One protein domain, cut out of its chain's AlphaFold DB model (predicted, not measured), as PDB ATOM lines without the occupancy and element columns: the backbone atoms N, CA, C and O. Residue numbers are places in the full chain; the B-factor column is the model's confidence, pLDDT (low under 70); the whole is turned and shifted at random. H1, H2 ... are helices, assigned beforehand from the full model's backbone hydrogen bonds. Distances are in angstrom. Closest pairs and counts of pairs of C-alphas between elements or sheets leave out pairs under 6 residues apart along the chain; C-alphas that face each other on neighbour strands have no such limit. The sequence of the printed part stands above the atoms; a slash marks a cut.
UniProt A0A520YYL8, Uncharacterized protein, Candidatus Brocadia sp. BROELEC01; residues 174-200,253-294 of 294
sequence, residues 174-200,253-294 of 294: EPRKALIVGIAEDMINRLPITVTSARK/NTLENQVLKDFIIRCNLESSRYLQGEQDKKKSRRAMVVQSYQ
ATOM      1  N   GLU A 174     162.415 197.062  86.516       78.56
ATOM      2  CA  GLU A 174     163.214 197.153  87.733       78.56
ATOM      3  C   GLU A 174     164.695 197.403  87.397       78.56
ATOM      4  O   GLU A 174     165.156 197.084  86.295       78.56
ATOM      5  N   PRO A 175     165.447 198.071  88.289       79.44
ATOM      6  CA  PRO A 175     166.895 198.100  88.215       79.44
ATOM      7  C   PRO A 175     167.450 196.704  88.522       79.44
ATOM      8  O   PRO A 175     166.773 195.842  89.101       79.44
ATOM      9  N   ARG A 176     168.696 196.471  88.114       77.88
ATOM     10  CA  ARG A 176     169.388 195.196  88.343       77.88
ATOM     11  C   ARG A 176     169.379 194.827  89.829       77.88
ATOM     12  O   ARG A 176     169.581 195.691  90.675       77.88
ATOM     13  N   LYS A 177     169.161 193.553  90.165       81.00
ATOM     14  CA  LYS A 177     169.280 193.101  91.557       81.00
ATOM     15  C   LYS A 177     170.769 193.003  91.894       81.00
ATOM     16  O   LYS A 177     171.424 192.052  91.507       81.00
ATOM     17  N   ALA A 178     171.319 194.030  92.533       83.44
ATOM     18  CA  ALA A 178     172.667 193.964  93.093       83.44
ATOM     19  C   ALA A 178     172.635 193.257  94.458       83.44
ATOM     20  O   ALA A 178     171.599 193.286  95.127       83.44
ATOM     21  N   LEU A 179     173.774 192.729  94.915       86.62
ATOM     22  CA  LEU A 179     173.931 192.131  96.249       86.62
ATOM     23  C   LEU A 179     173.304 192.980  97.372       86.62
ATOM     24  O   LEU A 179     172.608 192.460  98.237       86.62
ATOM     25  N   ILE A 180     173.489 194.308  97.332       89.50
ATOM     26  CA  ILE A 180     172.939 195.225  98.343       89.50
ATOM     27  C   ILE A 180     171.407 195.200  98.412       89.50
ATOM     28  O   ILE A 180     170.849 195.411  99.482       89.50
ATOM     29  N   VAL A 181     170.721 194.911  97.301       89.81
ATOM     30  CA  VAL A 181     169.261 194.752  97.281       89.81
ATOM     31  C   VAL A 181     168.870 193.502  98.068       89.81
ATOM     32  O   VAL A 181     167.975 193.586  98.898       89.81
ATOM     33  N   GLY A 182     169.567 192.379  97.860       88.44
ATOM     34  CA  GLY A 182     169.339 191.151  98.630       88.44
ATOM     35  C   GLY A 182     169.633 191.344 100.118       88.44
ATOM     36  O   GLY A 182     168.793 191.046 100.962       88.44
ATOM     37  N   ILE A 183     170.772 191.966 100.442       91.19
ATOM     38  CA  ILE A 183     171.126 192.307 101.828       91.19
ATOM     39  C   ILE A 183     170.051 193.199 102.457       91.19
ATOM     40  O   ILE A 183     169.648 192.950 103.590       91.19
ATOM     41  N   ALA A 184     169.574 194.224 101.749       92.50
ATOM     42  CA  ALA A 184     168.537 195.114 102.253       92.50
ATOM     43  C   ALA A 184     167.215 194.368 102.498       92.50
ATOM     44  O   ALA A 184     166.619 194.542 103.556       92.50
ATOM     45  N   GLU A 185     166.782 193.510 101.567       91.31
ATOM     46  CA  GLU A 185     165.575 192.682 101.717       91.31
ATOM     47  C   GLU A 185     165.636 191.803 102.977       91.31
ATOM     48  O   GLU A 185     164.673 191.760 103.747       91.31
ATOM     49  N   ASP A 186     166.782 191.173 103.238       91.25
ATOM     50  CA  ASP A 186     166.942 190.244 104.358       91.25
ATOM     51  C   ASP A 186     167.194 190.944 105.702       91.25
ATOM     52  O   ASP A 186     166.732 190.492 106.760       91.25
ATOM     53  N   MET A 187     167.964 192.034 105.693       91.19
ATOM     54  CA  MET A 187     168.504 192.654 106.906       91.19
ATOM     55  C   MET A 187     167.684 193.830 107.430       91.19
ATOM     56  O   MET A 187     167.888 194.199 108.591       91.19
ATOM     57  N   ILE A 188     166.742 194.387 106.658       90.38
ATOM     58  CA  ILE A 188     165.974 195.587 107.043       90.38
ATOM     59  C   ILE A 188     165.319 195.472 108.425       90.38
ATOM     60  O   ILE A 188     165.359 196.412 109.215       90.38
ATOM     61  N   ASN A 189     164.802 194.290 108.767       89.44
ATOM     62  CA  ASN A 189     164.167 194.046 110.065       89.44
ATOM     63  C   ASN A 189     165.147 193.526 111.130       89.44
ATOM     64  O   ASN A 189     164.910 193.694 112.324       89.44
ATOM     65  N   ARG A 190     166.244 192.876 110.721       91.69
ATOM     66  CA  ARG A 190     167.178 192.200 111.637       91.69
ATOM     67  C   ARG A 190     168.212 193.159 112.215       91.69
ATOM     68  O   ARG A 190     168.526 193.077 113.400       91.69
ATOM     69  N   LEU A 191     168.714 194.092 111.409       90.88
ATOM     70  CA  LEU A 191     169.765 195.016 111.833       90.88
ATOM     71  C   LEU A 191     169.382 195.895 113.029       90.88
ATOM     72  O   LEU A 191     170.179 195.950 113.967       90.88
ATOM     73  N   PRO A 192     168.195 196.533 113.079       90.88
ATOM     74  CA  PRO A 192     167.809 197.343 114.235       90.88
ATOM     75  C   PRO A 192     167.807 196.545 115.547       90.88
ATOM     76  O   PRO A 192     168.230 197.049 116.591       90.88
ATOM     77  N   ILE A 193     167.393 195.276 115.488       92.81
ATOM     78  CA  ILE A 193     167.381 194.362 116.635       92.81
ATOM     79  C   ILE A 193     168.816 194.056 117.074       92.81
ATOM     80  O   ILE A 193     169.140 194.184 118.257       92.81
ATOM     81  N   THR A 194     169.696 193.712 116.131       91.06
ATOM     82  CA  THR A 194     171.112 193.420 116.405       91.06
ATOM     83  C   THR A 194     171.852 194.635 116.970       91.06
ATOM     84  O   THR A 194     172.632 194.498 117.907       91.06
ATOM     85  N   VAL A 195     171.582 195.840 116.462       90.44
ATOM     86  CA  VAL A 195     172.187 197.086 116.964       90.44
ATOM     87  C   VAL A 195     171.699 197.403 118.379       90.44
ATOM     88  O   VAL A 195     172.497 197.768 119.241       90.44
ATOM     89  N   THR A 196     170.406 197.216 118.655       90.75
ATOM     90  CA  THR A 196     169.845 197.428 120.003       90.75
ATOM     91  C   THR A 196     170.397 196.417 121.011       90.75
ATOM     92  O   THR A 196     170.643 196.754 122.170       90.75
ATOM     93  N   SER A 197     170.641 195.187 120.560       90.31
ATOM     94  CA  SER A 197     171.229 194.097 121.346       90.31
ATOM     95  C   SER A 197     172.757 194.002 121.229       90.31
ATOM     96  O   SER A 197     173.333 192.958 121.538       90.31
ATOM     97  N   ALA A 198     173.429 195.090 120.828       90.25
ATOM     98  CA  ALA A 198     174.880 195.115 120.668       90.25
ATOM     99  C   ALA A 198     175.604 194.631 121.933       90.25
ATOM    100  O   ALA A 198     175.229 194.965 123.064       90.25
ATOM    101  N   ARG A 199     176.675 193.852 121.737       90.12
ATOM    102  CA  ARG A 199     177.391 193.196 122.833       90.12
ATOM    103  C   ARG A 199     177.962 194.245 123.783       90.12
ATOM    104  O   ARG A 199     178.696 195.138 123.363       90.12
ATOM    105  N   LYS A 200     177.666 194.105 125.074       92.81
ATOM    106  CA  LYS A 200     178.206 194.969 126.128       92.81
ATOM    107  C   LYS A 200     179.108 194.153 127.037       92.81
ATOM    108  O   LYS A 200     178.731 193.066 127.473       92.81
ATOM    109  N   ASN A 253     183.080 198.561 122.704       91.00
ATOM    110  CA  ASN A 253     184.093 198.396 121.670       91.00
ATOM    111  C   ASN A 253     184.611 196.949 121.657       91.00
ATOM    112  O   ASN A 253     185.755 196.675 122.018       91.00
ATOM    113  N   THR A 254     183.727 196.020 121.299       92.00
ATOM    114  CA  THR A 254     184.066 194.620 121.029       92.00
ATOM    115  C   THR A 254     184.335 194.424 119.540       92.00
ATOM    116  O   THR A 254     183.875 195.217 118.715       92.00
ATOM    117  N   LEU A 255     185.066 193.364 119.183       93.31
ATOM    118  CA  LEU A 255     185.351 193.040 117.781       93.31
ATOM    119  C   LEU A 255     184.060 192.834 116.979       93.31
ATOM    120  O   LEU A 255     183.955 193.322 115.861       93.31
ATOM    121  N   GLU A 256     183.047 192.198 117.565       92.12
ATOM    122  CA  GLU A 256     181.763 191.969 116.894       92.12
ATOM    123  C   GLU A 256     181.050 193.286 116.572       92.12
ATOM    124  O   GLU A 256     180.553 193.467 115.462       92.12
ATOM    125  N   ASN A 257     181.055 194.241 117.506       93.94
ATOM    126  CA  ASN A 257     180.439 195.547 117.286       93.94
ATOM    127  C   ASN A 257     181.243 196.391 116.284       93.94
ATOM    128  O   ASN A 257     180.657 197.166 115.529       93.94
ATOM    129  N   GLN A 258     182.571 196.242 116.248       93.56
ATOM    130  CA  GLN A 258     183.411 196.872 115.225       93.56
ATOM    131  C   GLN A 258     183.109 196.314 113.832       93.56
ATOM    132  O   GLN A 258     182.939 197.096 112.899       93.56
ATOM    133  N   VAL A 259     182.991 194.991 113.703       94.88
ATOM    134  CA  VAL A 259     182.622 194.328 112.444       94.88
ATOM    135  C   VAL A 259     181.226 194.757 112.002       94.88
ATOM    136  O   VAL A 259     181.048 195.134 110.849       94.88
ATOM    137  N   LEU A 260     180.250 194.788 112.915       93.44
ATOM    138  CA  LEU A 260     178.898 195.268 112.619       93.44
ATOM    139  C   LEU A 260     178.909 196.724 112.132       93.44
ATOM    140  O   LEU A 260     178.237 197.065 111.162       93.44
ATOM    141  N   LYS A 261     179.694 197.585 112.783       93.25
ATOM    142  CA  LYS A 261     179.846 198.984 112.379       93.25
ATOM    143  C   LYS A 261     180.461 199.104 110.982       93.25
ATOM    144  O   LYS A 261     179.949 199.877 110.177       93.25
ATOM    145  N   ASP A 262     181.531 198.364 110.693       93.69
ATOM    146  CA  ASP A 262     182.169 198.362 109.369       93.69
ATOM    147  C   ASP A 262     181.205 197.855 108.287       93.69
ATOM    148  O   ASP A 262     181.060 198.480 107.238       93.69
ATOM    149  N   PHE A 263     180.467 196.783 108.582       93.12
ATOM    150  CA  PHE A 263     179.426 196.250 107.709       93.12
ATOM    151  C   PHE A 263     178.374 197.312 107.361       93.12
ATOM    152  O   PHE A 263     178.122 197.553 106.181       93.12
ATOM    153  N   ILE A 264     177.824 198.017 108.355       92.12
ATOM    154  CA  ILE A 264     176.829 199.082 108.136       92.12
ATOM    155  C   ILE A 264     177.407 200.221 107.283       92.12
ATOM    156  O   ILE A 264     176.738 200.709 106.371       92.12
ATOM    157  N   ILE A 265     178.653 200.634 107.538       91.81
ATOM    158  CA  ILE A 265     179.319 201.691 106.760       91.81
ATOM    159  C   ILE A 265     179.449 201.277 105.290       91.81
ATOM    160  O   ILE A 265     179.120 202.063 104.397       91.81
ATOM    161  N   ARG A 266     179.891 200.042 105.025       90.81
ATOM    162  CA  ARG A 266     180.008 199.505 103.662       90.81
ATOM    163  C   ARG A 266     178.651 199.387 102.984       90.81
ATOM    164  O   ARG A 266     178.523 199.803 101.838       90.81
ATOM    165  N   CYS A 267     177.637 198.894 103.693       91.50
ATOM    166  CA  CYS A 267     176.270 198.826 103.191       91.50
ATOM    167  C   CYS A 267     175.746 200.204 102.783       91.50
ATOM    168  O   CYS A 267     175.247 200.345 101.676       91.50
ATOM    169  N   ASN A 268     175.903 201.232 103.618       90.75
ATOM    170  CA  ASN A 268     175.441 202.586 103.297       90.75
ATOM    171  C   ASN A 268     176.154 203.155 102.054       90.75
ATOM    172  O   ASN A 268     175.532 203.741 101.161       90.75
ATOM    173  N   LEU A 269     177.463 202.924 101.959       87.69
ATOM    174  CA  LEU A 269     178.264 203.339 100.815       87.69
ATOM    175  C   LEU A 269     177.840 202.620  99.523       87.69
ATOM    176  O   LEU A 269     177.679 203.278  98.493       87.69
ATOM    177  N   GLU A 270     177.590 201.310  99.565       87.31
ATOM    178  CA  GLU A 270     177.086 200.556  98.410       87.31
ATOM    179  C   GLU A 270     175.632 200.905  98.059       87.31
ATOM    180  O   GLU A 270     175.318 201.054  96.879       87.31
ATOM    181  N   SER A 271     174.760 201.144  99.042       88.75
ATOM    182  CA  SER A 271     173.392 201.640  98.823       88.75
ATOM    183  C   SER A 271     173.408 202.975  98.087       88.75
ATOM    184  O   SER A 271     172.727 203.148  97.074       88.75
ATOM    185  N   SER A 272     174.253 203.905  98.538       87.12
ATOM    186  CA  SER A 272     174.432 205.204  97.889       87.12
ATOM    187  C   SER A 272     174.942 205.051  96.453       87.12
ATOM    188  O   SER A 272     174.423 205.700  95.544       87.12
ATOM    189  N   ARG A 273     175.918 204.163  96.220       83.44
ATOM    190  CA  ARG A 273     176.443 203.859  94.875       83.44
ATOM    191  C   ARG A 273     175.371 203.279  93.959       83.44
ATOM    192  O   ARG A 273     175.266 203.693  92.806       83.44
ATOM    193  N   TYR A 274     174.572 202.348  94.465       85.56
ATOM    194  CA  TYR A 274     173.489 201.721  93.723       85.56
ATOM    195  C   TYR A 274     172.421 202.746  93.315       85.56
ATOM    196  O   TYR A 274     172.087 202.857  92.136       85.56
ATOM    197  N   LEU A 275     171.966 203.585  94.250       85.50
ATOM    198  CA  LEU A 275     170.980 204.639  93.980       85.50
ATOM    199  C   LEU A 275     171.501 205.717  93.015       85.50
ATOM    200  O   LEU A 275     170.734 206.265  92.219       85.50
ATOM    201  N   GLN A 276     172.800 206.025  93.062       83.19
ATOM    202  CA  GLN A 276     173.446 206.933  92.109       83.19
ATOM    203  C   GLN A 276     173.618 206.321  90.717       83.19
ATOM    204  O   GLN A 276     173.626 207.067  89.739       83.19
ATOM    205  N   GLY A 277     173.791 205.001  90.620       77.00
ATOM    206  CA  GLY A 277     173.917 204.286  89.351       77.00
ATOM    207  C   GLY A 277     172.589 204.145  88.607       77.00
ATOM    208  O   GLY A 277     172.578 204.206  87.383       77.00
ATOM    209  N   GLU A 278     171.486 204.020  89.344       78.06
ATOM    210  CA  GLU A 278     170.152 203.687  88.824       78.06
ATOM    211  C   GLU A 278     169.192 204.897  88.839       78.06
ATOM    212  O   GLU A 278     168.009 204.773  89.178       78.06
ATOM    213  N   GLN A 279     169.685 206.097  88.500       70.81
ATOM    214  CA  GLN A 279     168.891 207.335  88.607       70.81
ATOM    215  C   GLN A 279     167.602 207.314  87.779       70.81
ATOM    216  O   GLN A 279     166.613 207.929  88.186       70.81
ATOM    217  N   ASP A 280     167.593 206.560  86.683       75.44
ATOM    218  CA  ASP A 280     166.460 206.445  85.768       75.44
ATOM    219  C   ASP A 280     165.279 205.674  86.387       75.44
ATOM    220  O   ASP A 280     164.132 205.849  85.978       75.44
ATOM    221  N   LYS A 281     165.526 204.848  87.416       80.06
ATOM    222  CA  LYS A 281     164.534 203.934  88.015       80.06
ATOM    223  C   LYS A 281     164.394 204.078  89.533       80.06
ATOM    224  O   LYS A 281     164.077 203.113  90.230       80.06
ATOM    225  N   LYS A 282     164.536 205.298  90.059       75.56
ATOM    226  CA  LYS A 282     164.418 205.589  91.507       75.56
ATOM    227  C   LYS A 282     163.094 205.153  92.147       75.56
ATOM    228  O   LYS A 282     163.067 204.844  93.330       75.56
ATOM    229  N   LYS A 283     161.996 205.113  91.381       81.44
ATOM    230  CA  LYS A 283     160.663 204.708  91.874       81.44
ATOM    231  C   LYS A 283     160.429 203.194  91.865       81.44
ATOM    232  O   LYS A 283     159.340 202.743  92.211       81.44
ATOM    233  N   SER A 284     161.403 202.402  91.425       86.50
ATOM    234  CA  SER A 284     161.261 200.950  91.437       86.50
ATOM    235  C   SER A 284     161.217 200.412  92.866       86.50
ATOM    236  O   SER A 284     161.880 200.939  93.758       86.50
ATOM    237  N   ARG A 285     160.494 199.303  93.063       87.00
ATOM    238  CA  ARG A 285     160.439 198.569  94.330       87.00
ATOM    239  C   ARG A 285     161.834 198.314  94.908       87.00
ATOM    240  O   ARG A 285     162.060 198.624  96.071       87.00
ATOM    241  N   ARG A 286     162.778 197.829  94.094       87.50
ATOM    242  CA  ARG A 286     164.153 197.520  94.535       87.50
ATOM    243  C   ARG A 286     164.910 198.765  95.003       87.50
ATOM    244  O   ARG A 286     165.605 198.721  96.011       87.50
ATOM    245  N   ALA A 287     164.754 199.883  94.293       87.06
ATOM    246  CA  ALA A 287     165.371 201.151  94.677       87.06
ATOM    247  C   ALA A 287     164.779 201.689  95.989       87.06
ATOM    248  O   ALA A 287     165.527 202.133  96.854       87.06
ATOM    249  N   MET A 288     163.460 201.574  96.177       88.44
ATOM    250  CA  MET A 288     162.797 201.980  97.420       88.44
ATOM    251  C   MET A 288     163.234 201.137  98.621       88.44
ATOM    252  O   MET A 288     163.446 201.695  99.692       88.44
ATOM    253  N   VAL A 289     163.421 199.822  98.450       90.50
ATOM    254  CA  VAL A 289     163.930 198.948  99.523       90.50
ATOM    255  C   VAL A 289     165.322 199.398  99.966       90.50
ATOM    256  O   VAL A 289     165.536 199.641 101.152       90.50
ATOM    257  N   VAL A 290     166.244 199.602  99.021       89.94
ATOM    258  CA  VAL A 290     167.602 200.081  99.330       89.94
ATOM    259  C   VAL A 290     167.575 201.475  99.967       89.94
ATOM    260  O   VAL A 290     168.326 201.730 100.903       89.94
ATOM    261  N   GLN A 291     166.686 202.359  99.510       88.38
ATOM    262  CA  GLN A 291     166.520 203.689 100.094       88.38
ATOM    263  C   GLN A 291     165.978 203.638 101.528       88.38
ATOM    264  O   GLN A 291     166.401 204.434 102.355       88.38
ATOM    265  N   SER A 292     165.062 202.717 101.832       87.38
ATOM    266  CA  SER A 292     164.539 202.528 103.193       87.38
ATOM    267  C   SER A 292     165.532 201.862 104.149       87.38
ATOM    268  O   SER A 292     165.373 201.959 105.360       87.38
ATOM    269  N   TYR A 293     166.529 201.168 103.598       87.25
ATOM    270  CA  TYR A 293     167.568 200.464 104.344       87.25
ATOM    271  C   TYR A 293     168.756 201.363 104.729       87.25
ATOM    272  O   TYR A 293     169.498 201.029 105.652       87.25
ATOM    273  N   GLN A 294     168.954 202.465 103.998       79.69
ATOM    274  CA  GLN A 294     169.999 203.458 104.252       79.69
ATOM    275  C   GLN A 294     169.739 204.252 105.537       79.69
ATOM    276  O   GLN A 294     170.735 204.493 106.261       79.69
TER     277      GLN A 294
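What this domain is: This is residues 174 to 200 and 253 to 294 of the 294 residues of an uncharacterized protein of Candidatus Brocadia sp. BROELEC01 (UniProt A0A520YYL8). What shape do these helices make? A rod, with one long helix, H3, along its length and three short helices on one side of it: H1 and H4 pack on each other and cross the later part of H3, H4 folding back from the end of H3, while H2 follows H1 toward the end where H3 begins. What is it made of? The printed part has 69 residues with four named helices, H1, H2, H3 and H4 along the chain, and no named strand; the class is all helix. How large is it? It is only just compact, close to loose, with a radius of gyration of the C-alphas of 13.2 A, and it spans 43 by 19 by 14 A.

How they stand to each other: What does the first helix meet? H1, residues 179 to 187, touches H3, residues 255 to 277, and of H3 residues 267 to 274 alone touch it; the closest C-alphas, of Ile 180 and Ser 271, are 6.4 A apart. The two run opposite ways at a steep tilt of 54 degrees. Where does H2 stand? H2, residues 190 to 196, meets H1 only through their link and is near H3, with 7 pairs of C-alphas within 10 A. What does the last helix do? H4, residues 285 to 293, forms a helical hairpin with H3, opposite ways at a steep tilt of 39 degrees; residues 271 to 275 of H3 alone touch it, and the closest C-alphas, of Ser 271 and Val 290, are 6.0 A apart. H4 also touches H1, the same way at a steep tilt of 63 degrees, with the C-alphas of Ala 184 and Tyr 293 closest at 5.8 A. H2 and H4 are apart. How are the backbones? In H1, H2, H3 and H4 every O i to N i+4 pair is within hydrogen-bond range.

Where its parts are: Where do the helices begin and end? H1 begins at C-alpha 179, (173.931, 192.131, 96.249), and H4 ends at C-alpha 293, (167.568, 200.464, 104.344). Where is the long one? H3 runs from C-alpha 255, (185.351, 193.040, 117.781), to C-alpha 277, 32.6 A. How long are the others? H1 measures 12.0 A, H2 10.2 A and H4 12.4 A from first to last C-alpha.

The domain as a whole: How far does it reach? The two C-alphas farthest apart, of Lys 200 and Asp 280, are 43.6 A apart. Is anything missing? Residues 201 to 252 are not printed, and C-alphas 200 and 253 are 8.1 A apart across the cut, which lies in the link from H2 to H3. How long are the other links? The link from H1 to H2 is tight, with 2 residues, and that from H3 to H4 is short, with 7. How confident is the model? The mean pLDDT of the printed part is 87.9, and no printed residue is under 70.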